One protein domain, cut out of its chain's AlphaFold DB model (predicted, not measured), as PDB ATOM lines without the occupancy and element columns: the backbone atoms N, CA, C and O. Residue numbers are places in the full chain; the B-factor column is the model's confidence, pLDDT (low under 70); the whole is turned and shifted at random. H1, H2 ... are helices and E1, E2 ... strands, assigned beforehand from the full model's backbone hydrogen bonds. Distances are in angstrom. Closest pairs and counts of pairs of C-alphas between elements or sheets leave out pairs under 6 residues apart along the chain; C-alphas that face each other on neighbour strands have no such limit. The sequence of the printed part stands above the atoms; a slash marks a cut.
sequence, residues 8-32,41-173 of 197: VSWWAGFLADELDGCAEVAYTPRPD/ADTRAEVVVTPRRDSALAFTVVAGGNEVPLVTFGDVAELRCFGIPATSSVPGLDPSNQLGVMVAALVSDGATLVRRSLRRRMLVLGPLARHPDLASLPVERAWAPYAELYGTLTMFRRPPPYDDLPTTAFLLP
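This is residues 8 to 32 and 41 to 173 of the 197 residues of an uncharacterized protein of Herbiconiux sp. SALV-R1 (UniProt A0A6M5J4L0). Two antiparallel sheets stand next to each other with their strands crosswise: a wall of five strands with H1 and H2 over one face, and a smaller, strongly twisted sheet of four strands. H2 packs on both sheets, and a long link, residues 144 to 168, passes round the side of H2 from E8 to E9. The 158 printed residues hold three named helices and nine named strands, in the order H1 E1 E2 E3 E4 E5 H2 E6 E7 H3 E8 E9, and the class is mixed, helices and strands. The sheets run E1 - E2 - E3 - E4 - E5 and E8 - E6 - E7 - E9. The whole is compact, with a radius of gyration of the C-alphas of 15.7 A and spans of 46 by 36 by 33 A.

H1 is residues 8 to 18, 15.4 A long, with C-alpha 8 at (45.471, -17.199, 33.260). E1 is residues 23 to 29, 19.7 A, E2 43 to 49, 18.9 A, E3 59 to 64, 17.3 A, E4 70 to 73 and E5 77 to 80. H2, residues 95 to 109, is 20.9 A long, with C-alpha 95 at (47.104, -14.991, 44.520). E6 is residues 111 to 117, 18.7 A, E7 120 to 125, 16.5 A, H3 132 to 135, E8 139 to 143 and E9 169 to 172. C-alpha 172 is at (37.134, -26.449, 57.187).

E2 to E5 form a meander, each strand the antiparallel neighbour of the one before. Within hydrogen-bond range are N 26 and O 46 of E1 and E2, 2.8 A, N 47 and O 61 of E2 and E3, 2.8 A, N 60 and O 72 of E3 and E4, 2.8 A, and N 71 and O 79 of E4 and E5, 2.8 A. With H1 and H2 on the same face, this sheet makes two layers, helices over strands. H1 lies over E1 and E2 at a height over the sheet of 8.6 A; H2 lies over E3 and E4 at 10.3 A. H1 and H2 are close but not clearly touching, the C-alphas of Trp 11 and Ser 96 being the closest at 7.7 A. In H1 and H2 every O i to N i+4 pair is within hydrogen-bond range; H3 is too short for one. H2 is also on the second sheet; its closest C-alphas to E7 are those of Ala 105 and Leu 125, 5.8 A. There N 114 and O 122 of E6 and E7, 2.9 A, N 113 and O 141 of E6 and E8, 2.8 A, and N 170 and O 123 of E9 and E7, 2.8 A, are within hydrogen-bond range. E7, H3 and E8 form a split strand-helix-strand unit, two strands running the same way with E6 between them, and its crossover is right-handed. H3 only grazes this sheet, with residues 133 to 135. Between the sheets, the closest C-alphas of E5 and E9 are those of Ala 77 and Leu 172, 6.3 A.

The two C-alphas farthest apart, of Asp 32 and Ser 136, are 48.0 A from each other. Residues 33 to 40 are not printed, and C-alphas 32 and 41 are 10.8 A apart across the cut. The links E5 to H2 and E8 to E9 are long. The mean pLDDT of the printed part is 70.5; 62 residues are under 70, among them residues 77 to 98 and 147 to 173.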
ATOM      1  N   VAL A   8      46.058 -15.922  32.845       69.00
ATOM      2  CA  VAL A   8      45.471 -17.199  33.260       69.00
ATOM      3  C   VAL A   8      46.087 -18.361  32.510       69.00
ATOM      4  O   VAL A   8      46.536 -19.332  33.117       69.00
ATOM      5  N   SER A   9      46.138 -18.244  31.186       68.94
ATOM      6  CA  SER A   9      46.763 -19.234  30.318       68.94
ATOM      7  C   SER A   9      48.234 -19.440  30.673       68.94
ATOM      8  O   SER A   9      48.688 -20.584  30.730       68.94
ATOM      9  N   TRP A  10      48.951 -18.359  31.002       71.38
ATOM     10  CA  TRP A  10      50.349 -18.426  31.421       71.38
ATOM     11  C   TRP A  10      50.550 -19.182  32.743       71.38
ATOM     12  O   TRP A  10      51.309 -20.149  32.756       71.38
ATOM     13  N   TRP A  11      49.884 -18.800  33.844       71.38
ATOM     14  CA  TRP A  11      50.128 -19.469  35.134       71.38
ATOM     15  C   TRP A  11      49.586 -20.903  35.153       71.38
ATOM     16  O   TRP A  11      50.207 -21.770  35.765       71.38
ATOM     17  N   ALA A  12      48.455 -21.170  34.488       75.00
ATOM     18  CA  ALA A  12      47.854 -22.501  34.454       75.00
ATOM     19  C   ALA A  12      48.715 -23.481  33.648       75.00
ATOM     20  O   ALA A  12      48.962 -24.595  34.109       75.00
ATOM     21  N   GLY A  13      49.223 -23.044  32.488       73.00
ATOM     22  CA  GLY A  13      50.187 -23.813  31.701       73.00
ATOM     23  C   GLY A  13      51.482 -24.041  32.478       73.00
ATOM     24  O   GLY A  13      51.930 -25.174  32.605       73.00
ATOM     25  N   PHE A  14      52.012 -22.992  33.113       73.00
ATOM     26  CA  PHE A  14      53.217 -23.091  33.936       73.00
ATOM     27  C   PHE A  14      53.060 -24.066  35.115       73.00
ATOM     28  O   PHE A  14      53.943 -24.880  35.369       73.00
ATOM     29  N   LEU A  15      51.930 -24.022  35.828       73.56
ATOM     30  CA  LEU A  15      51.638 -24.960  36.914       73.56
ATOM     31  C   LEU A  15      51.589 -26.406  36.406       73.56
ATOM     32  O   LEU A  15      52.070 -27.308  37.090       73.56
ATOM     33  N   ALA A  16      51.011 -26.631  35.226       76.12
ATOM     34  CA  ALA A  16      50.937 -27.961  34.646       76.12
ATOM     35  C   ALA A  16      52.304 -28.490  34.201       76.12
ATOM     36  O   ALA A  16      52.620 -29.647  34.482       76.12
ATOM     37  N   ASP A  17      53.125 -27.629  33.599       75.19
ATOM     38  CA  ASP A  17      54.500 -27.945  33.214       75.19
ATOM     39  C   ASP A  17      55.353 -28.309  34.441       75.19
ATOM     40  O   ASP A  17      56.052 -29.323  34.435       75.19
ATOM     41  N   GLU A  18      55.253 -27.543  35.534       70.81
ATOM     42  CA  GLU A  18      56.016 -27.806  36.767       70.81
ATOM     43  C   GLU A  18      55.579 -29.101  37.471       70.81
ATOM     44  O   GLU A  18      56.366 -29.716  38.193       70.81
ATOM     45  N   LEU A  19      54.330 -29.533  37.275       72.88
ATOM     46  CA  LEU A  19      53.785 -30.752  37.874       72.88
ATOM     47  C   LEU A  19      53.956 -31.999  36.985       72.88
ATOM     48  O   LEU A  19      53.492 -33.070  37.376       72.88
ATOM     49  N   ASP A  20      54.628 -31.880  35.835       70.81
ATOM     50  CA  ASP A  20      55.050 -32.954  34.918       70.81
ATOM     51  C   ASP A  20      54.085 -34.156  34.840       70.81
ATOM     52  O   ASP A  20      54.241 -35.184  35.515       70.81
ATOM     53  N   GLY A  21      53.037 -34.030  34.023       70.75
ATOM     54  CA  GLY A  21      52.076 -35.113  33.778       70.75
ATOM     55  C   GLY A  21      51.197 -35.479  34.981       70.75
ATOM     56  O   GLY A  21      50.489 -36.481  34.930       70.75
ATOM     57  N   CYS A  22      51.236 -34.694  36.061       76.44
ATOM     58  CA  CYS A  22      50.343 -34.830  37.220       76.44
ATOM     59  C   CYS A  22      49.254 -33.757  37.237       76.44
ATOM     60  O   CYS A  22      48.505 -33.664  38.203       76.44
ATOM     61  N   ALA A  23      49.194 -32.921  36.205       81.56
ATOM     62  CA  ALA A  23      48.260 -31.820  36.096       81.56
ATOM     63  C   ALA A  23      47.677 -31.775  34.684       81.56
ATOM     64  O   ALA A  23      48.407 -31.815  33.697       81.56
ATOM     65  N   GLU A  24      46.357 -31.679  34.609       84.62
ATOM     66  CA  GLU A  24      45.611 -31.471  33.373       84.62
ATOM     67  C   GLU A  24      44.966 -30.086  33.419       84.62
ATOM     68  O   GLU A  24      44.407 -29.699  34.447       84.62
ATOM     69  N   VAL A  25      45.040 -29.337  32.317       82.75
ATOM     70  CA  VAL A  25      44.460 -27.990  32.218       82.75
ATOM     71  C   VAL A  25      43.304 -27.998  31.233       82.75
ATOM     72  O   VAL A  25      43.460 -28.392  30.078       82.75
ATOM     73  N   ALA A  26      42.153 -27.512  31.680       83.81
ATOM     74  CA  ALA A  26      40.995 -27.245  30.846       83.81
ATOM     75  C   ALA A  26      40.696 -25.743  30.844       83.81
ATOM     76  O   ALA A  26      40.519 -25.124  31.893       83.81
ATOM     77  N   TYR A  27      40.605 -25.158  29.652       79.25
ATOM     78  CA  TYR A  27      40.228 -23.760  29.464       79.25
ATOM     79  C   TYR A  27      38.762 -23.674  29.050       79.25
ATOM     80  O   TYR A  27      38.334 -24.332  28.102       79.25
ATOM     81  N   THR A  28      37.986 -22.863  29.763       74.12
ATOM     82  CA  THR A  28      36.579 -22.599  29.450       74.12
ATOM     83  C   THR A  28      36.399 -21.108  29.173       74.12
ATOM     84  O   THR A  28      36.658 -20.303  30.075       74.12
ATOM     85  N   PRO A  29      35.938 -20.722  27.968       65.00
ATOM     86  CA  PRO A  29      35.529 -19.351  27.688       65.00
ATOM     87  C   PRO A  29      34.384 -18.931  28.617       65.00
ATOM     88  O   PRO A  29      33.465 -19.720  28.862       65.00
ATOM     89  N   ARG A  30      34.414 -17.710  29.152       57.47
ATOM     90  CA  ARG A  30      33.309 -17.199  29.979       57.47
ATOM     91  C   ARG A  30      32.090 -16.855  29.111       57.47
ATOM     92  O   ARG A  30      32.241 -16.113  28.151       57.47
ATOM     93  N   PRO A  31      30.880 -17.351  29.439       51.69
ATOM     94  CA  PRO A  31      29.695 -17.108  28.613       51.69
ATOM     95  C   PRO A  31      29.053 -15.715  28.779       51.69
ATOM     96  O   PRO A  31      28.248 -15.351  27.930       51.69
ATOM     97  N   ASP A  32      29.404 -14.939  29.816       50.69
ATOM     98  CA  ASP A  32      28.597 -13.784  30.266       50.69
ATOM     99  C   ASP A  32      29.374 -12.451  30.403       50.69
ATOM    100  O   ASP A  32      28.996 -11.602  31.210       50.69
ATOM    101  N   ALA A  41      40.096 -10.995  29.750       49.81
ATOM    102  CA  ALA A  41      39.105 -11.444  30.736       49.81
ATOM    103  C   ALA A  41      38.409 -12.781  30.387       49.81
ATOM    104  O   ALA A  41      37.657 -13.318  31.209       49.81
ATOM    105  N   ASP A  42      38.668 -13.329  29.198       54.94
ATOM    106  CA  ASP A  42      37.786 -14.314  28.559       54.94
ATOM    107  C   ASP A  42      38.006 -15.779  28.952       54.94
ATOM    108  O   ASP A  42      37.128 -16.613  28.710       54.94
ATOM    109  N   THR A  43      39.112 -16.123  29.615       66.44
ATOM    110  CA  THR A  43      39.446 -17.529  29.876       66.44
ATOM    111  C   THR A  43      39.410 -17.859  31.363       66.44
ATOM    112  O   THR A  43      40.131 -17.287  32.181       66.44
ATOM    113  N   ARG A  44      38.591 -18.849  31.727       75.75
ATOM    114  CA  ARG A  44      38.686 -19.536  33.017       75.75
ATOM    115  C   ARG A  44      39.514 -20.804  32.836       75.75
ATOM    116  O   ARG A  44      39.180 -21.621  31.983       75.75
ATOM    117  N   ALA A  45      40.555 -20.987  33.641       81.56
ATOM    118  CA  ALA A  45      41.310 -22.232  33.696       81.56
ATOM    119  C   ALA A  45      40.856 -23.086  34.882       81.56
ATOM    120  O   ALA A  45      40.686 -22.591  36.000       81.56
ATOM    121  N   GLU A  46      40.693 -24.375  34.624       87.44
ATOM    122  CA  GLU A  46      40.574 -25.434  35.615       87.44
ATOM    123  C   GLU A  46      41.811 -26.329  35.490       87.44
ATOM    124  O   GLU A  46      42.042 -26.930  34.443       87.44
ATOM    125  N   VAL A  47      42.624 -26.387  36.543       84.19
ATOM    126  CA  VAL A  47      43.814 -27.238  36.625       84.19
ATOM    127  C   VAL A  47      43.518 -28.370  37.594       84.19
ATOM    128  O   VAL A  47      43.398 -28.144  38.799       84.19
ATOM    129  N   VAL A  48      43.384 -29.590  37.084       86.88
ATOM    130  CA  VAL A  48      43.164 -30.794  37.890       86.88
ATOM    131  C   VAL A  48      44.509 -31.442  38.161       86.88
ATOM    132  O   VAL A  48      45.162 -31.926  37.243       86.88
ATOM    133  N   VAL A  49      44.915 -31.470  39.427       83.94
ATOM    134  CA  VAL A  49      46.174 -32.069  39.861       83.94
ATOM    135  C   VAL A  49      45.916 -33.444  40.470       83.94
ATOM    136  O   VAL A  49      45.368 -33.583  41.567       83.94
ATOM    137  N   THR A  50      46.360 -34.468  39.745       83.25
ATOM    138  CA  THR A  50      46.283 -35.876  40.128       83.25
ATOM    139  C   THR A  50      47.686 -36.394  40.461       83.25
ATOM    140  O   THR A  50      48.485 -36.634  39.554       83.25
ATOM    141  N   PRO A  51      48.029 -36.568  41.750       80.88
ATOM    142  CA  PRO A  51      49.326 -37.111  42.132       80.88
ATOM    143  C   PRO A  51      49.533 -38.531  41.601       80.88
ATOM    144  O   PRO A  51      48.623 -39.353  41.634       80.88
ATOM    145  N   ARG A  52      50.778 -38.869  41.239       76.69
ATOM    146  CA  ARG A  52      51.173 -40.251  40.886       76.69
ATOM    147  C   ARG A  52      51.066 -41.228  42.063       76.69
ATOM    148  O   ARG A  52      51.045 -42.438  41.863       76.69
ATOM    149  N   ARG A  53      51.081 -40.709  43.295       80.62
ATOM    150  CA  ARG A  53      50.916 -41.484  44.529       80.62
ATOM    151  C   ARG A  53      49.464 -41.407  44.986       80.62
ATOM    152  O   ARG A  53      49.026 -40.344  45.416       80.62
ATOM    153  N   ASP A  54      48.780 -42.545  45.035       82.69
ATOM    154  CA  ASP A  54      47.381 -42.640  45.494       82.69
ATOM    155  C   ASP A  54      47.169 -42.159  46.942       82.69
ATOM    156  O   ASP A  54      46.065 -41.793  47.349       82.69
ATOM    157  N   SER A  55      48.230 -42.170  47.753       86.56
ATOM    158  CA  SER A  55      48.211 -41.699  49.140       86.56
ATOM    159  C   SER A  55      48.382 -40.184  49.284       86.56
ATOM    160  O   SER A  55      48.242 -39.666  50.396       86.56
ATOM    161  N   ALA A  56      48.687 -39.469  48.202       86.62
ATOM    162  CA  ALA A  56      48.856 -38.026  48.209       86.62
ATOM    163  C   ALA A  56      47.527 -37.302  47.931       86.62
ATOM    164  O   ALA A  56      46.595 -37.845  47.339       86.62
ATOM    165  N   LEU A  57      47.397 -36.071  48.427       87.00
ATOM    166  CA  LEU A  57      46.134 -35.332  48.386       87.00
ATOM    167  C   LEU A  57      45.925 -34.667  47.028       87.00
ATOM    168  O   LEU A  57      46.496 -33.605  46.814       87.00
ATOM    169  N   ALA A  58      45.100 -35.243  46.154       87.00
ATOM    170  CA  ALA A  58      44.671 -34.600  44.907       87.00
ATOM    171  C   ALA A  58      44.015 -33.230  45.152       87.00
ATOM    172  O   ALA A  58      43.358 -33.022  46.180       87.00
ATOM    173  N   PHE A  59      44.162 -32.309  44.199       86.12
ATOM    174  CA  PHE A  59      43.500 -31.009  44.260       86.12
ATOM    175  C   PHE A  59      43.162 -30.454  42.874       86.12
ATOM    176  O   PHE A  59      43.689 -30.890  41.858       86.12
ATOM    177  N   THR A  60      42.278 -29.468  42.843       87.56
ATOM    178  CA  THR A  60      41.858 -28.748  41.643       87.56
ATOM    179  C   THR A  60      41.988 -27.259  41.900       87.56
ATOM    180  O   THR A  60      41.619 -26.791  42.974       87.56
ATOM    181  N   VAL A  61      42.489 -26.512  40.923       84.44
ATOM    182  CA  VAL A  61      42.571 -25.050  40.955       84.44
ATOM    183  C   VAL A  61      41.651 -24.494  39.888       84.44
ATOM    184  O   VAL A  61      41.690 -24.944  38.748       84.44
ATOM    185  N   VAL A  62      40.850 -23.494  40.234       84.38
ATOM    186  CA  VAL A  62      39.983 -22.807  39.284       84.38
ATOM    187  C   VAL A  62      40.178 -21.301  39.408       84.38
ATOM    188  O   VAL A  62      39.938 -20.745  40.479       84.38
ATOM    189  N   ALA A  63      40.569 -20.627  38.323       76.25
ATOM    190  CA  ALA A  63      40.682 -19.165  38.297       76.25
ATOM    191  C   ALA A  63      40.392 -18.571  36.909       76.25
ATOM    192  O   ALA A  63      40.535 -19.248  35.892       76.25
ATOM    193  N   GLY A  64      39.985 -17.302  36.878       73.19
ATOM    194  CA  GLY A  64      39.858 -16.474  35.671       73.19
ATOM    195  C   GLY A  64      40.695 -15.192  35.783       73.19
ATOM    196  O   GLY A  64      41.275 -14.941  36.838       73.19
ATOM    197  N   GLY A  65      40.732 -14.378  34.717       62.56
ATOM    198  CA  GLY A  65      41.685 -13.262  34.531       62.56
ATOM    199  C   GLY A  65      41.744 -12.213  35.639       62.56
ATOM    200  O   GLY A  65      42.764 -11.559  35.799       62.56
ATOM    201  N   ASN A  66      40.693 -12.105  36.452       62.78
ATOM    202  CA  ASN A  66      40.599 -11.166  37.571       62.78
ATOM    203  C   ASN A  66      39.947 -11.803  38.813       62.78
ATOM    204  O   ASN A  66      39.363 -11.113  39.649       62.78
ATOM    205  N   GLU A  67      39.982 -13.133  38.922       69.31
ATOM    206  CA  GLU A  67      39.347 -13.846  40.028       69.31
ATOM    207  C   GLU A  67      40.348 -14.280  41.089       69.31
ATOM    208  O   GLU A  67      41.467 -14.687  40.794       69.31
ATOM    209  N   VAL A  68      39.891 -14.289  42.341       69.75
ATOM    210  CA  VAL A  68      40.574 -14.998  43.424       69.75
ATOM    211  C   VAL A  68      40.528 -16.501  43.104       69.75
ATOM    212  O   VAL A  68      39.421 -17.049  43.056       69.75
ATOM    213  N   PRO A  69      41.674 -17.184  42.907       74.19
ATOM    214  CA  PRO A  69      41.705 -18.611  42.634       74.19
ATOM    215  C   PRO A  69      41.005 -19.404  43.735       74.19
ATOM    216  O   PRO A  69      41.156 -19.133  44.932       74.19
ATOM    217  N   LEU A  70      40.244 -20.404  43.314       79.19
ATOM    218  CA  LEU A  70      39.590 -21.367  44.181       79.19
ATOM    219  C   LEU A  70      40.352 -22.688  44.108       79.19
ATOM    220  O   LEU A  70      40.586 -23.194  43.014       79.19
ATOM    221  N   VAL A  71      40.725 -23.248  45.255       80.62
ATOM    222  CA  VAL A  71      41.435 -24.525  45.348       80.62
ATOM    223  C   VAL A  71      40.586 -25.533  46.105       80.62
ATOM    224  O   VAL A  71      40.221 -25.310  47.260       80.62
ATOM    225  N   THR A  72      40.318 -26.667  45.473       84.44
ATOM    226  CA  THR A  72      39.546 -27.773  46.040       84.44
ATOM    227  C   THR A  72      40.456 -28.968  46.265       84.44
ATOM    228  O   THR A  72      41.097 -29.433  45.336       84.44
ATOM    229  N   PHE A  73      40.519 -29.495  47.483       81.75
ATOM    230  CA  PHE A  73      41.375 -30.622  47.867       81.75
ATOM    231  C   PHE A  73      40.566 -31.920  47.892       81.75
ATOM    232  O   PHE A  73      40.105 -32.346  48.957       81.75
ATOM    233  N   GLY A  74      40.344 -32.527  46.723       77.19
ATOM    234  CA  GLY A  74      39.464 -33.689  46.576       77.19
ATOM    235  C   GLY A  74      38.112 -33.465  47.270       77.19
ATOM    236  O   GLY A  74      37.538 -32.383  47.194       77.19
ATOM    237  N   ASP A  75      37.647 -34.453  48.036       70.94
ATOM    238  CA  ASP A  75      36.401 -34.355  48.818       70.94
ATOM    239  C   ASP A  75      36.578 -33.694  50.205       70.94
ATOM    240  O   ASP A  75      35.691 -33.760  51.063       70.94
ATOM    241  N   VAL A  76      37.749 -33.115  50.490       71.56
ATOM    242  CA  VAL A  76      38.119 -32.666  51.842       71.56
ATOM    243  C   VAL A  76      37.679 -31.230  52.098       71.56
ATOM    244  O   VAL A  76      37.076 -30.950  53.139       71.56
ATOM    245  N   ALA A  77      38.027 -30.318  51.191       69.12
ATOM    246  CA  ALA A  77      37.978 -28.881  51.434       69.12
ATOM    247  C   ALA A  77      37.924 -28.072  50.139       69.12
ATOM    248  O   ALA A  77      38.523 -28.463  49.146       69.12
ATOM    249  N   GLU A  78      37.305 -26.898  50.206       69.88
ATOM    250  CA  GLU A  78      37.396 -25.848  49.191       69.88
ATOM    251  C   GLU A  78      37.905 -24.570  49.872       69.88
ATOM    252  O   GLU A  78      37.400 -24.192  50.934       69.88
ATOM    253  N   LEU A  79      38.920 -23.929  49.292       64.56
ATOM    254  CA  LEU A  79      39.618 -22.768  49.841       64.56
ATOM    255  C   LEU A  79      39.764 -21.671  48.788       64.56
ATOM    256  O   LEU A  79      40.078 -21.940  47.634       64.56
ATOM    257  N   ARG A  80      39.586 -20.414  49.200       59.44
ATOM    258  CA  ARG A  80      39.836 -19.237  48.354       59.44
ATOM    259  C   ARG A  80      41.238 -18.695  48.627       59.44
ATOM    260  O   ARG A  80      41.559 -18.384  49.775       59.44
ATOM    261  N   CYS A  81      42.057 -18.566  47.588       65.12
ATOM    262  CA  CYS A  81      43.421 -18.042  47.667       65.12
ATOM    263  C   CYS A  81      43.415 -16.515  47.572       65.12
ATOM    264  O   CYS A  81      43.663 -15.955  46.510       65.12
ATOM    265  N   PHE A  82      43.118 -15.833  48.680       57.06
ATOM    266  CA  PHE A  82      43.035 -14.367  48.732       57.06
ATOM    267  C   PHE A  82      44.365 -13.632  48.452       57.06
ATOM    268  O   PHE A  82      44.354 -12.415  48.313       57.06
ATOM    269  N   GLY A  83      45.483 -14.348  48.325       52.44
ATOM    270  CA  GLY A  83      46.821 -13.811  48.099       52.44
ATOM    271  C   GLY A  83      47.538 -13.445  49.398       52.44
ATOM    272  O   GLY A  83      46.928 -13.254  50.449       52.44
ATOM    273  N   ILE A  84      48.864 -13.360  49.319       49.88
ATOM    274  CA  ILE A  84      49.711 -12.748  50.353       49.88
ATOM    275  C   ILE A  84      50.009 -11.318  49.881       49.88
ATOM    276  O   ILE A  84      50.144 -11.117  48.667       49.88
ATOM    277  N   PRO A  85      50.099 -10.319  50.780       44.75
ATOM    278  CA  PRO A  85      50.574  -8.993  50.403       44.75
ATOM    279  C   PRO A  85      51.905  -9.106  49.657       44.75
ATOM    280  O   PRO A  85      52.843  -9.732  50.155       44.75
ATOM    281  N   ALA A  86      51.984  -8.543  48.453       48.78
ATOM    282  CA  ALA A  86      53.215  -8.550  47.681       48.78
ATOM    283  C   ALA A  86      54.320  -7.838  48.478       48.78
ATOM    284  O   ALA A  86      54.139  -6.721  48.959       48.78
ATOM    285  N   THR A  87      55.475  -8.488  48.635       47.03
ATOM    286  CA  THR A  87      56.648  -7.902  49.308       47.03
ATOM    287  C   THR A  87      57.370  -6.876  48.431       47.03
ATOM    288  O   THR A  87      58.213  -6.123  48.917       47.03
ATOM    289  N   SER A  88      57.043  -6.825  47.136       46.97
ATOM    290  CA  SER A  88      57.500  -5.789  46.213       46.97
ATOM    291  C   SER A  88      56.777  -4.466  46.465       46.97
ATOM    292  O   SER A  88      55.616  -4.460  46.852       46.97
ATOM    293  N   SER A  89      57.427  -3.346  46.151       37.69
ATOM    294  CA  SER A  89      56.945  -1.955  46.257       37.69
ATOM    295  C   SER A  89      55.668  -1.607  45.465       37.69
ATOM    296  O   SER A  89      55.347  -0.432  45.297       37.69
ATOM    297  N   VAL A  90      54.938  -2.609  44.978       40.34
ATOM    298  CA  VAL A  90      53.629  -2.498  44.342       40.34
ATOM    299  C   VAL A  90      52.578  -2.981  45.350       40.34
ATOM    300  O   VAL A  90      52.555  -4.169  45.668       40.34
ATOM    301  N   PRO A  91      51.717  -2.098  45.883       35.41
ATOM    302  CA  PRO A  91      50.641  -2.509  46.778       35.41
ATOM    303  C   PRO A  91      49.641  -3.404  46.031       35.41
ATOM    304  O   PRO A  91      49.034  -2.982  45.050       35.41
ATOM    305  N   GLY A  92      49.469  -4.640  46.501       44.34
ATOM    306  CA  GLY A  92      48.536  -5.615  45.934       44.34
ATOM    307  C   GLY A  92      48.663  -6.988  46.597       44.34
ATOM    308  O   GLY A  92      49.696  -7.310  47.184       44.34
ATOM    309  N   LEU A  93      47.598  -7.786  46.541       49.16
ATOM    310  CA  LEU A  93      47.632  -9.211  46.881       49.16
ATOM    311  C   LEU A  93      48.010  -9.975  45.608       49.16
ATOM    312  O   LEU A  93      47.430  -9.693  44.563       49.16
ATOM    313  N   ASP A  94      48.956 -10.917  45.684       60.09
ATOM    314  CA  ASP A  94      49.286 -11.811  44.561       60.09
ATOM    315  C   ASP A  94      48.807 -13.241  44.871       60.09
ATOM    316  O   ASP A  94      49.471 -13.982  45.613       60.09
ATOM    317  N   PRO A  95      47.637 -13.646  44.344       60.62
ATOM    318  CA  PRO A  95      47.104 -14.991  44.520       60.62
ATOM    319  C   PRO A  95      48.008 -16.099  43.973       60.62
ATOM    320  O   PRO A  95      47.988 -17.212  44.501       60.62
ATOM    321  N   SER A  96      48.840 -15.795  42.973       63.56
ATOM    322  CA  SER A  96      49.760 -16.746  42.337       63.56
ATOM    323  C   SER A  96      50.842 -17.204  43.314       63.56
ATOM    324  O   SER A  96      51.170 -18.389  43.374       63.56
ATOM    325  N   ASN A  97      51.338 -16.288  44.155       63.34
ATOM    326  CA  ASN A  97      52.319 -16.606  45.195       63.34
ATOM    327  C   ASN A  97      51.727 -17.512  46.282       63.34
ATOM    328  O   ASN A  97      52.375 -18.471  46.700       63.34
ATOM    329  N   GLN A  98      50.491 -17.253  46.726       68.69
ATOM    330  CA  GLN A  98      49.839 -18.102  47.731       68.69
ATOM    331  C   GLN A  98      49.537 -19.498  47.176       68.69
ATOM    332  O   GLN A  98      49.790 -20.493  47.855       68.69
ATOM    333  N   LEU A  99      49.026 -19.576  45.944       72.69
ATOM    334  CA  LEU A  99      48.803 -20.846  45.259       72.69
ATOM    335  C   LEU A  99      50.112 -21.635  45.158       72.69
ATOM    336  O   LEU A  99      50.170 -22.801  45.543       72.69
ATOM    337  N   GLY A 100      51.177 -20.967  44.727       70.75
ATOM    338  CA  GLY A 100      52.499 -21.551  44.608       70.75
ATOM    339  C   GLY A 100      53.045 -22.152  45.894       70.75
ATOM    340  O   GLY A 100      53.554 -23.271  45.906       70.75
ATOM    341  N   VAL A 101      52.879 -21.436  47.000       71.75
ATOM    342  CA  VAL A 101      53.229 -21.915  48.337       71.75
ATOM    343  C   VAL A 101      52.416 -23.149  48.730       71.75
ATOM    344  O   VAL A 101      52.975 -24.112  49.252       71.75
ATOM    345  N   MET A 102      51.098 -23.128  48.509       76.31
ATOM    346  CA  MET A 102      50.217 -24.246  48.864       76.31
ATOM    347  C   MET A 102      50.591 -25.511  48.083       76.31
ATOM    348  O   MET A 102      50.661 -26.594  48.667       76.31
ATOM    349  N   VAL A 103      50.895 -25.359  46.790       76.50
ATOM    350  CA  VAL A 103      51.396 -26.438  45.932       76.50
ATOM    351  C   VAL A 103      52.749 -26.942  46.441       76.50
ATOM    352  O   VAL A 103      52.916 -28.145  46.626       76.50
ATOM    353  N   ALA A 104      53.693 -26.050  46.751       74.19
ATOM    354  CA  ALA A 104      55.009 -26.430  47.266       74.19
ATOM    355  C   ALA A 104      54.927 -27.217  48.588       74.19
ATOM    356  O   ALA A 104      55.623 -28.226  48.740       74.19
ATOM    357  N   ALA A 105      54.046 -26.799  49.506       77.31
ATOM    358  CA  ALA A 105      53.803 -27.475  50.779       77.31
ATOM    359  C   ALA A 105      53.248 -28.892  50.570       77.31
ATOM    360  O   ALA A 105      53.757 -29.856  51.139       77.31
ATOM    361  N   LEU A 106      52.236 -29.037  49.707       79.94
ATOM    362  CA  LEU A 106      51.656 -30.338  49.369       79.94
ATOM    363  C   LEU A 106      52.672 -31.283  48.726       79.94
ATOM    364  O   LEU A 106      52.725 -32.468  49.061       79.94
ATOM    365  N   VAL A 107      53.465 -30.761  47.788       77.00
ATOM    366  CA  VAL A 107      54.418 -31.567  47.028       77.00
ATOM    367  C   VAL A 107      55.559 -32.058  47.914       77.00
ATOM    368  O   VAL A 107      55.926 -33.231  47.824       77.00
ATOM    369  N   SER A 108      56.087 -31.180  48.774       76.00
ATOM    370  CA  SER A 108      57.285 -31.445  49.583       76.00
ATOM    371  C   SER A 108      56.975 -32.160  50.894       76.00
ATOM    372  O   SER A 108      57.702 -33.064  51.293       76.00
ATOM    373  N   ASP A 109      55.887 -31.767  51.555       79.44
ATOM    374  CA  ASP A 109      55.624 -32.114  52.952       79.44
ATOM    375  C   ASP A 109      54.250 -32.785  53.164       79.44
ATOM    376  O   ASP A 109      53.981 -33.327  54.238       79.44
ATOM    377  N   GLY A 110      53.387 -32.808  52.143       84.31
ATOM    378  CA  GLY A 110      52.076 -33.454  52.199       84.31
ATOM    379  C   GLY A 110      51.019 -32.617  52.921       84.31
ATOM    380  O   GLY A 110      51.048 -31.386  52.906       84.31
ATOM    381  N   ALA A 111      50.032 -33.284  53.521       88.06
ATOM    382  CA  ALA A 111      48.959 -32.619  54.258       88.06
ATOM    383  C   ALA A 111      48.396 -33.498  55.375       88.06
ATOM    384  O   ALA A 111      48.458 -34.726  55.321       88.06
ATOM    385  N   THR A 112      47.781 -32.872  56.377       90.44
ATOM    386  CA  THR A 112      47.130 -33.569  57.491       90.44
ATOM    387  C   THR A 112      45.778 -32.949  57.825       90.44
ATOM    388  O   THR A 112      45.657 -31.740  57.987       90.44
ATOM    389  N   LEU A 113      44.750 -33.784  57.972       88.88
ATOM    390  CA  LEU A 113      43.440 -33.402  58.484       88.88
ATOM    391  C   LEU A 113      43.376 -33.702  59.981       88.88
ATOM    392  O   LEU A 113      43.426 -34.865  60.390       88.88
ATOM    393  N   VAL A 114      43.220 -32.662  60.794       89.75
ATOM    394  CA  VAL A 114      43.100 -32.781  62.253       89.75
ATOM    395  C   VAL A 114      41.711 -32.385  62.734       89.75
ATOM    396  O   VAL A 114      41.052 -31.501  62.174       89.75
ATOM    397  N   ARG A 115      41.256 -33.021  63.812       86.81
ATOM    398  CA  ARG A 115      39.989 -32.705  64.473       86.81
ATOM    399  C   ARG A 115      40.239 -31.772  65.651       86.81
ATOM    400  O   ARG A 115      40.737 -32.197  66.687       86.81
ATOM    401  N   ARG A 116      39.817 -30.511  65.537       82.12
ATOM    402  CA  ARG A 116      39.872 -29.550  66.655       82.12
ATOM    403  C   ARG A 116      38.723 -29.748  67.641       82.12
ATOM    404  O   ARG A 116      38.889 -29.572  68.841       82.12
ATOM    405  N   SER A 117      37.540 -30.083  67.138       80.00
ATOM    406  CA  SER A 117      36.379 -30.452  67.952       80.00
ATOM    407  C   SER A 117      35.465 -31.390  67.167       80.00
ATOM    408  O   SER A 117      35.659 -31.572  65.968       80.00
ATOM    409  N   LEU A 118      34.427 -31.951  67.801       76.00
ATOM    410  CA  LEU A 118      33.473 -32.870  67.151       76.00
ATOM    411  C   LEU A 118      32.873 -32.339  65.835       76.00
ATOM    412  O   LEU A 118      32.452 -33.130  64.999       76.00
ATOM    413  N   ARG A 119      32.812 -31.014  65.653       74.31
ATOM    414  CA  ARG A 119      32.239 -30.370  64.458       74.31
ATOM    415  C   ARG A 119      33.243 -29.544  63.654       74.31
ATOM    416  O   ARG A 119      32.852 -28.944  62.659       74.31
ATOM    417  N   ARG A 120      34.503 -29.449  64.092       80.12
ATOM    418  CA  ARG A 120      35.514 -28.589  63.461       80.12
ATOM    419  C   ARG A 120      36.745 -29.395  63.097       80.12
ATOM    420  O   ARG A 120      37.417 -29.947  63.970       80.12
ATOM    421  N   ARG A 121      37.046 -29.396  61.804       83.31
ATOM    422  CA  ARG A 121      38.229 -30.019  61.220       83.31
ATOM    423  C   ARG A 121      39.131 -28.938  60.646       83.31
ATOM    424  O   ARG A 121      38.650 -27.873  60.260       83.31
ATOM    425  N   MET A 122      40.425 -29.204  60.626       85.25
ATOM    426  CA  MET A 122      41.421 -28.309  60.057       85.25
ATOM    427  C   MET A 122      42.293 -29.092  59.089       85.25
ATOM    428  O   MET A 122      42.808 -30.147  59.457       85.25
ATOM    429  N   LEU A 123      42.440 -28.583  57.869       85.69
ATOM    430  CA  LEU A 123      43.395 -29.105  56.899       85.69
ATOM    431  C   LEU A 123      44.696 -28.324  57.048       85.69
ATOM    432  O   LEU A 123      44.717 -27.117  56.834       85.69
ATOM    433  N   VAL A 124      45.760 -29.012  57.425       85.50
ATOM    434  CA  VAL A 124      47.109 -28.467  57.539       85.50
ATOM    435  C   VAL A 124      47.882 -28.885  56.300       85.50
ATOM    436  O   VAL A 124      48.009 -30.081  56.040       85.50
ATOM    437  N   LEU A 125      48.376 -27.916  55.533       83.06
ATOM    438  CA  LEU A 125      49.290 -28.181  54.424       83.06
ATOM    439  C   LEU A 125      50.731 -28.135  54.933       83.06
ATOM    440  O   LEU A 125      51.127 -27.189  55.616       83.06
ATOM    441  N   GLY A 126      51.498 -29.162  54.589       80.75
ATOM    442  CA  GLY A 126      52.860 -29.371  55.041       80.75
ATOM    443  C   GLY A 126      52.990 -30.069  56.404       80.75
ATOM    444  O   GLY A 126      52.074 -30.778  56.840       80.75
ATOM    445  N   PRO A 127      54.143 -29.923  57.086       81.00
ATOM    446  CA  PRO A 127      54.486 -30.764  58.223       81.00
ATOM    447  C   PRO A 127      53.766 -30.300  59.496       81.00
ATOM    448  O   PRO A 127      54.060 -29.235  60.043       81.00
ATOM    449  N   LEU A 128      52.875 -31.145  60.031       82.69
ATOM    450  CA  LEU A 128      52.066 -30.846  61.224       82.69
ATOM    451  C   LEU A 128      52.904 -30.418  62.445       82.69
ATOM    452  O   LEU A 128      52.456 -29.590  63.233       82.69
ATOM    453  N   ALA A 129      54.131 -30.933  62.583       82.25
ATOM    454  CA  ALA A 129      55.040 -30.615  63.690       82.25
ATOM    455  C   ALA A 129      55.401 -29.121  63.799       82.25
ATOM    456  O   ALA A 129      55.778 -28.666  64.876       82.25
ATOM    457  N   ARG A 130      55.250 -28.340  62.718       76.88
ATOM    458  CA  ARG A 130      55.435 -26.876  62.737       76.88
ATOM    459  C   ARG A 130      54.267 -26.121  63.371       76.88
ATOM    460  O   ARG A 130      54.347 -24.913  63.557       76.88
ATOM    461  N   HIS A 131      53.200 -26.825  63.740       78.81
ATOM    462  CA  HIS A 131      52.021 -26.259  64.382       78.81
ATOM    463  C   HIS A 131      51.800 -26.928  65.747       78.81
ATOM    464  O   HIS A 131      50.949 -27.812  65.846       78.81
ATOM    465  N   PRO A 132      52.530 -26.533  66.811       80.50
ATOM    466  CA  PRO A 132      52.467 -27.201  68.117       80.50
ATOM    467  C   PRO A 132      51.043 -27.336  68.675       80.50
ATOM    468  O   PRO A 132      50.652 -28.409  69.139       80.50
ATOM    469  N   ASP A 133      50.230 -26.284  68.529       82.00
ATOM    470  CA  ASP A 133      48.830 -26.266  68.973       82.00
ATOM    471  C   ASP A 133      47.950 -27.281  68.227       82.00
ATOM    472  O   ASP A 133      46.952 -27.759  68.763       82.00
ATOM    473  N   LEU A 134      48.312 -27.618  66.988       84.12
ATOM    474  CA  LEU A 134      47.577 -28.559  66.141       84.12
ATOM    475  C   LEU A 134      48.164 -29.970  66.193       84.12
ATOM    476  O   LEU A 134      47.424 -30.933  66.023       84.12
ATOM    477  N   ALA A 135      49.464 -30.107  66.458       84.94
ATOM    478  CA  ALA A 135      50.167 -31.384  66.548       84.94
ATOM    479  C   ALA A 135      49.671 -32.258  67.710       84.94
ATOM    480  O   ALA A 135      49.791 -33.479  67.659       84.94
ATOM    481  N   SER A 136      49.083 -31.639  68.737       87.19
ATOM    482  CA  SER A 136      48.440 -32.341  69.853       87.19
ATOM    483  C   SER A 136      47.013 -32.824  69.548       87.19
ATOM    484  O   SER A 136      46.444 -33.588  70.327       87.19
ATOM    485  N   LEU A 137      46.413 -32.385  68.434       89.50
ATOM    486  CA  LEU A 137      45.038 -32.730  68.081       89.50
ATOM    487  C   LEU A 137      44.951 -34.120  67.428       89.50
ATOM    488  O   LEU A 137      45.875 -34.539  66.731       89.50
ATOM    489  N   PRO A 138      43.815 -34.829  67.573       90.69
ATOM    490  CA  PRO A 138      43.600 -36.097  66.885       90.69
ATOM    491  C   PRO A 138      43.680 -35.948  65.359       90.69
ATOM    492  O   PRO A 138      42.931 -35.169  64.757       90.69
ATOM    493  N   VAL A 139      44.552 -36.740  64.734       91.69
ATOM    494  CA  VAL A 139      44.673 -36.844  63.274       91.69
ATOM    495  C   VAL A 139      43.560 -37.743  62.738       91.69
ATOM    496  O   VAL A 139      43.447 -38.900  63.134       91.69
ATOM    497  N   GLU A 140      42.734 -37.220  61.832       90.44
ATOM    498  CA  GLU A 140      41.715 -38.013  61.132       90.44
ATOM    499  C   GLU A 140      42.297 -38.722  59.912       90.44
ATOM    500  O   GLU A 140      41.942 -39.862  59.621       90.44
ATOM    501  N   ARG A 141      43.162 -38.019  59.174       90.25
ATOM    502  CA  ARG A 141      43.787 -38.512  57.947       90.25
ATOM    503  C   ARG A 141      45.075 -37.747  57.673       90.25
ATOM    504  O   ARG A 141      45.135 -36.544  57.903       90.25
ATOM    505  N   ALA A 142      46.072 -38.440  57.143       90.62
ATOM    506  CA  ALA A 142      47.296 -37.843  56.631       90.62
ATOM    507  C   ALA A 142      47.487 -38.264  55.173       90.62
ATOM    508  O   ALA A 142      47.128 -39.383  54.794       90.62
ATOM    509  N   TRP A 143      48.037 -37.359  54.375       91.31
ATOM    510  CA  TRP A 143      48.418 -37.602  52.993       91.31
ATOM    511  C   TRP A 143      49.917 -37.446  52.854       91.31
ATOM    512  O   TRP A 143      50.504 -36.491  53.368       91.31
ATOM    513  N   ALA A 144      50.517 -38.397  52.149       88.31
ATOM    514  CA  ALA A 144      51.941 -38.361  51.883       88.31
ATOM    515  C   ALA A 144      52.287 -37.180  50.955       88.31
ATOM    516  O   ALA A 144      51.448 -36.768  50.145       88.31
ATOM    517  N   PRO A 145      53.526 -36.668  51.025       83.00
ATOM    518  CA  PRO A 145      54.059 -35.788  49.997       83.00
ATOM    519  C   PRO A 145      53.961 -36.425  48.610       83.00
ATOM    520  O   PRO A 145      54.081 -37.651  48.454       83.00
ATOM    521  N   TYR A 146      53.813 -35.584  47.587       76.19
ATOM    522  CA  TYR A 146      53.757 -36.050  46.202       76.19
ATOM    523  C   TYR A 146      55.093 -36.680  45.767       76.19
ATOM    524  O   TYR A 146      55.085 -37.609  44.961       76.19
ATOM    525  N   ALA A 147      56.226 -36.244  46.337       65.69
ATOM    526  CA  ALA A 147      57.561 -36.758  46.017       65.69
ATOM    527  C   ALA A 147      58.376 -37.266  47.206       65.69
ATOM    528  O   ALA A 147      58.286 -36.751  48.311       65.69
ATOM    529  N   GLU A 148      59.302 -38.182  46.908       55.47
ATOM    530  CA  GLU A 148      60.659 -38.152  47.488       55.47
ATOM    531  C   GLU A 148      61.662 -37.405  46.572       55.47
ATOM    532  O   GLU A 148      62.674 -36.905  47.052       55.47
ATOM    533  N   LEU A 149      61.379 -37.299  45.258       52.34
ATOM    534  CA  LEU A 149      62.281 -36.794  44.208       52.34
ATOM    535  C   LEU A 149      61.550 -36.008  43.086       52.34
ATOM    536  O   LEU A 149      61.777 -36.266  41.909       52.34
ATOM    537  N   TYR A 150      60.704 -35.014  43.392       53.97
ATOM    538  CA  TYR A 150      60.346 -33.985  42.391       53.97
ATOM    539  C   TYR A 150      61.539 -33.006  42.296       53.97
ATOM    540  O   TYR A 150      61.532 -31.885  42.811       53.97
ATOM    541  N   GLY A 151      62.641 -33.485  41.705       48.91
ATOM    542  CA  GLY A 151      63.555 -32.634  40.944       48.91
ATOM    543  C   GLY A 151      62.803 -32.300  39.663       48.91
ATOM    544  O   GLY A 151      62.317 -33.204  39.005       48.91
ATOM    545  N   THR A 152      62.515 -31.047  39.350       43.78
ATOM    546  CA  THR A 152      63.469 -29.981  39.050       43.78
ATOM    547  C   THR A 152      62.656 -28.707  38.791       43.78
ATOM    548  O   THR A 152      61.588 -28.833  38.212       43.78
ATOM    549  N   LEU A 153      63.233 -27.530  39.113       45.75
ATOM    550  CA  LEU A 153      62.896 -26.203  38.537       45.75
ATOM    551  C   LEU A 153      61.546 -25.590  39.026       45.75
ATOM    552  O   LEU A 153      60.720 -26.330  39.519       45.75
ATOM    553  N   THR A 154      61.298 -24.268  39.105       51.88
ATOM    554  CA  THR A 154      62.229 -23.147  39.424       51.88
ATOM    555  C   THR A 154      61.647 -21.892  40.114       51.88
ATOM    556  O   THR A 154      62.445 -21.025  40.465       51.88
ATOM    557  N   MET A 155      60.345 -21.744  40.390       45.78
ATOM    558  CA  MET A 155      59.827 -20.498  41.025       45.78
ATOM    559  C   MET A 155      58.935 -20.703  42.252       45.78
ATOM    560  O   MET A 155      59.001 -19.901  43.180       45.78
ATOM    561  N   PHE A 156      58.260 -21.847  42.376       50.38
ATOM    562  CA  PHE A 156      57.577 -22.234  43.620       50.38
ATOM    563  C   PHE A 156      58.536 -22.696  44.737       50.38
ATOM    564  O   PHE A 156      58.113 -22.979  45.852       50.38
ATOM    565  N   ARG A 157      59.850 -22.741  44.451       43.41
ATOM    566  CA  ARG A 157      60.935 -23.132  45.375       43.41
ATOM    567  C   ARG A 157      61.531 -21.996  46.207       43.41
ATOM    568  O   ARG A 157      62.366 -22.263  47.069       43.41
ATOM    569  N   ARG A 158      61.108 -20.749  46.000       44.28
ATOM    570  CA  ARG A 158      61.240 -19.708  47.030       44.28
ATOM    571  C   ARG A 158      59.854 -19.402  47.577       44.28
ATOM    572  O   ARG A 158      59.396 -18.271  47.408       44.28
ATOM    573  N   PRO A 159      59.166 -20.385  48.198       45.09
ATOM    574  CA  PRO A 159      58.040 -19.996  49.019       45.09
ATOM    575  C   PRO A 159      58.599 -18.946  49.995       45.09
ATOM    576  O   PRO A 159      59.726 -19.130  50.484       45.09
ATOM    577  N   PRO A 160      57.901 -17.820  50.243       48.16
ATOM    578  CA  PRO A 160      58.203 -17.022  51.422       48.16
ATOM    579  C   PRO A 160      58.409 -17.978  52.605       48.16
ATOM    580  O   PRO A 160      57.779 -19.047  52.619       48.16
ATOM    581  N   PRO A 161      59.334 -17.659  53.529       51.19
ATOM    582  CA  PRO A 161      59.589 -18.487  54.698       51.19
ATOM    583  C   PRO A 161      58.262 -19.025  55.218       51.19
ATOM    584  O   PRO A 161      57.317 -18.260  55.376       51.19
ATOM    585  N   TYR A 162      58.145 -20.343  55.400       48.28
ATOM    586  CA  TYR A 162      56.870 -20.958  55.790       48.28
ATOM    587  C   TYR A 162      56.286 -20.335  57.073       48.28
ATOM    588  O   TYR A 162      55.085 -20.431  57.311       48.28
ATOM    589  N   ASP A 163      57.139 -19.677  57.859       48.69
ATOM    590  CA  ASP A 163      56.823 -18.921  59.067       48.69
ATOM    591  C   ASP A 163      56.125 -17.568  58.787       48.69
ATOM    592  O   ASP A 163      55.368 -17.089  59.627       48.69
ATOM    593  N   ASP A 164      56.323 -16.981  57.601       45.19
ATOM    594  CA  ASP A 164      55.677 -15.739  57.136       45.19
ATOM    595  C   ASP A 164      54.283 -15.993  56.534       45.19
ATOM    596  O   ASP A 164      53.551 -15.062  56.184       45.19
ATOM    597  N   LEU A 165      53.897 -17.262  56.391       45.91
ATOM    598  CA  LEU A 165      52.597 -17.635  55.862       45.91
ATOM    599  C   LEU A 165      51.536 -17.514  56.959       45.91
ATOM    600  O   LEU A 165      51.707 -18.087  58.038       45.91
ATOM    601  N   PRO A 166      50.397 -16.847  56.698       42.97
ATOM    602  CA  PRO A 166      49.271 -16.880  57.616       42.97
ATOM    603  C   PRO A 166      48.815 -18.333  57.760       42.97
ATOM    604  O   PRO A 166      48.250 -18.899  56.832       42.97
ATOM    605  N   THR A 167      49.164 -18.924  58.905       49.88
ATOM    606  CA  THR A 167      48.799 -20.253  59.418       49.88
ATOM    607  C   THR A 167      48.209 -21.176  58.339       49.88
ATOM    608  O   THR A 167      47.004 -21.162  58.109       49.88
ATOM    609  N   THR A 168      49.030 -22.023  57.706       58.19
ATOM    610  CA  THR A 168      48.657 -23.015  56.656       58.19
ATOM    611  C   THR A 168      47.644 -24.084  57.099       58.19
ATOM    612  O   THR A 168      47.419 -25.086  56.416       58.19
ATOM    613  N   ALA A 169      47.021 -23.876  58.257       55.31
ATOM    614  CA  ALA A 169      45.941 -24.653  58.808       55.31
ATOM    615  C   ALA A 169      44.603 -23.981  58.484       55.31
ATOM    616  O   ALA A 169      44.168 -23.023  59.125       55.31
ATOM    617  N   PHE A 170      43.921 -24.527  57.491       68.69
ATOM    618  CA  PHE A 170      42.654 -24.013  57.017       68.69
ATOM    619  C   PHE A 170      41.506 -24.609  57.823       68.69
ATOM    620  O   PHE A 170      41.334 -25.829  57.897       68.69
ATOM    621  N   LEU A 171      40.705 -23.737  58.439       63.66
ATOM    622  CA  LEU A 171      39.458 -24.139  59.079       63.66
ATOM    623  C   LEU A 171      38.492 -24.629  58.009       63.66
ATOM    624  O   LEU A 171      38.062 -23.860  57.152       63.66
ATOM    625  N   LEU A 172      38.126 -25.903  58.092       59.44
ATOM    626  CA  LEU A 172      37.134 -26.449  57.187       59.44
ATOM    627  C   LEU A 172      35.742 -26.081  57.694       59.44
ATOM    628  O   LEU A 172      35.467 -26.255  58.893       59.44
ATOM    629  N   PRO A 173      34.840 -25.605  56.818       55.66
ATOM    630  CA  PRO A 173      33.439 -25.521  57.185       55.66
ATOM    631  C   PRO A 173      32.968 -26.912  57.626       55.66
ATOM    632  O   PRO A 173      33.407 -27.937  57.094       55.66
TER     633      PRO A 173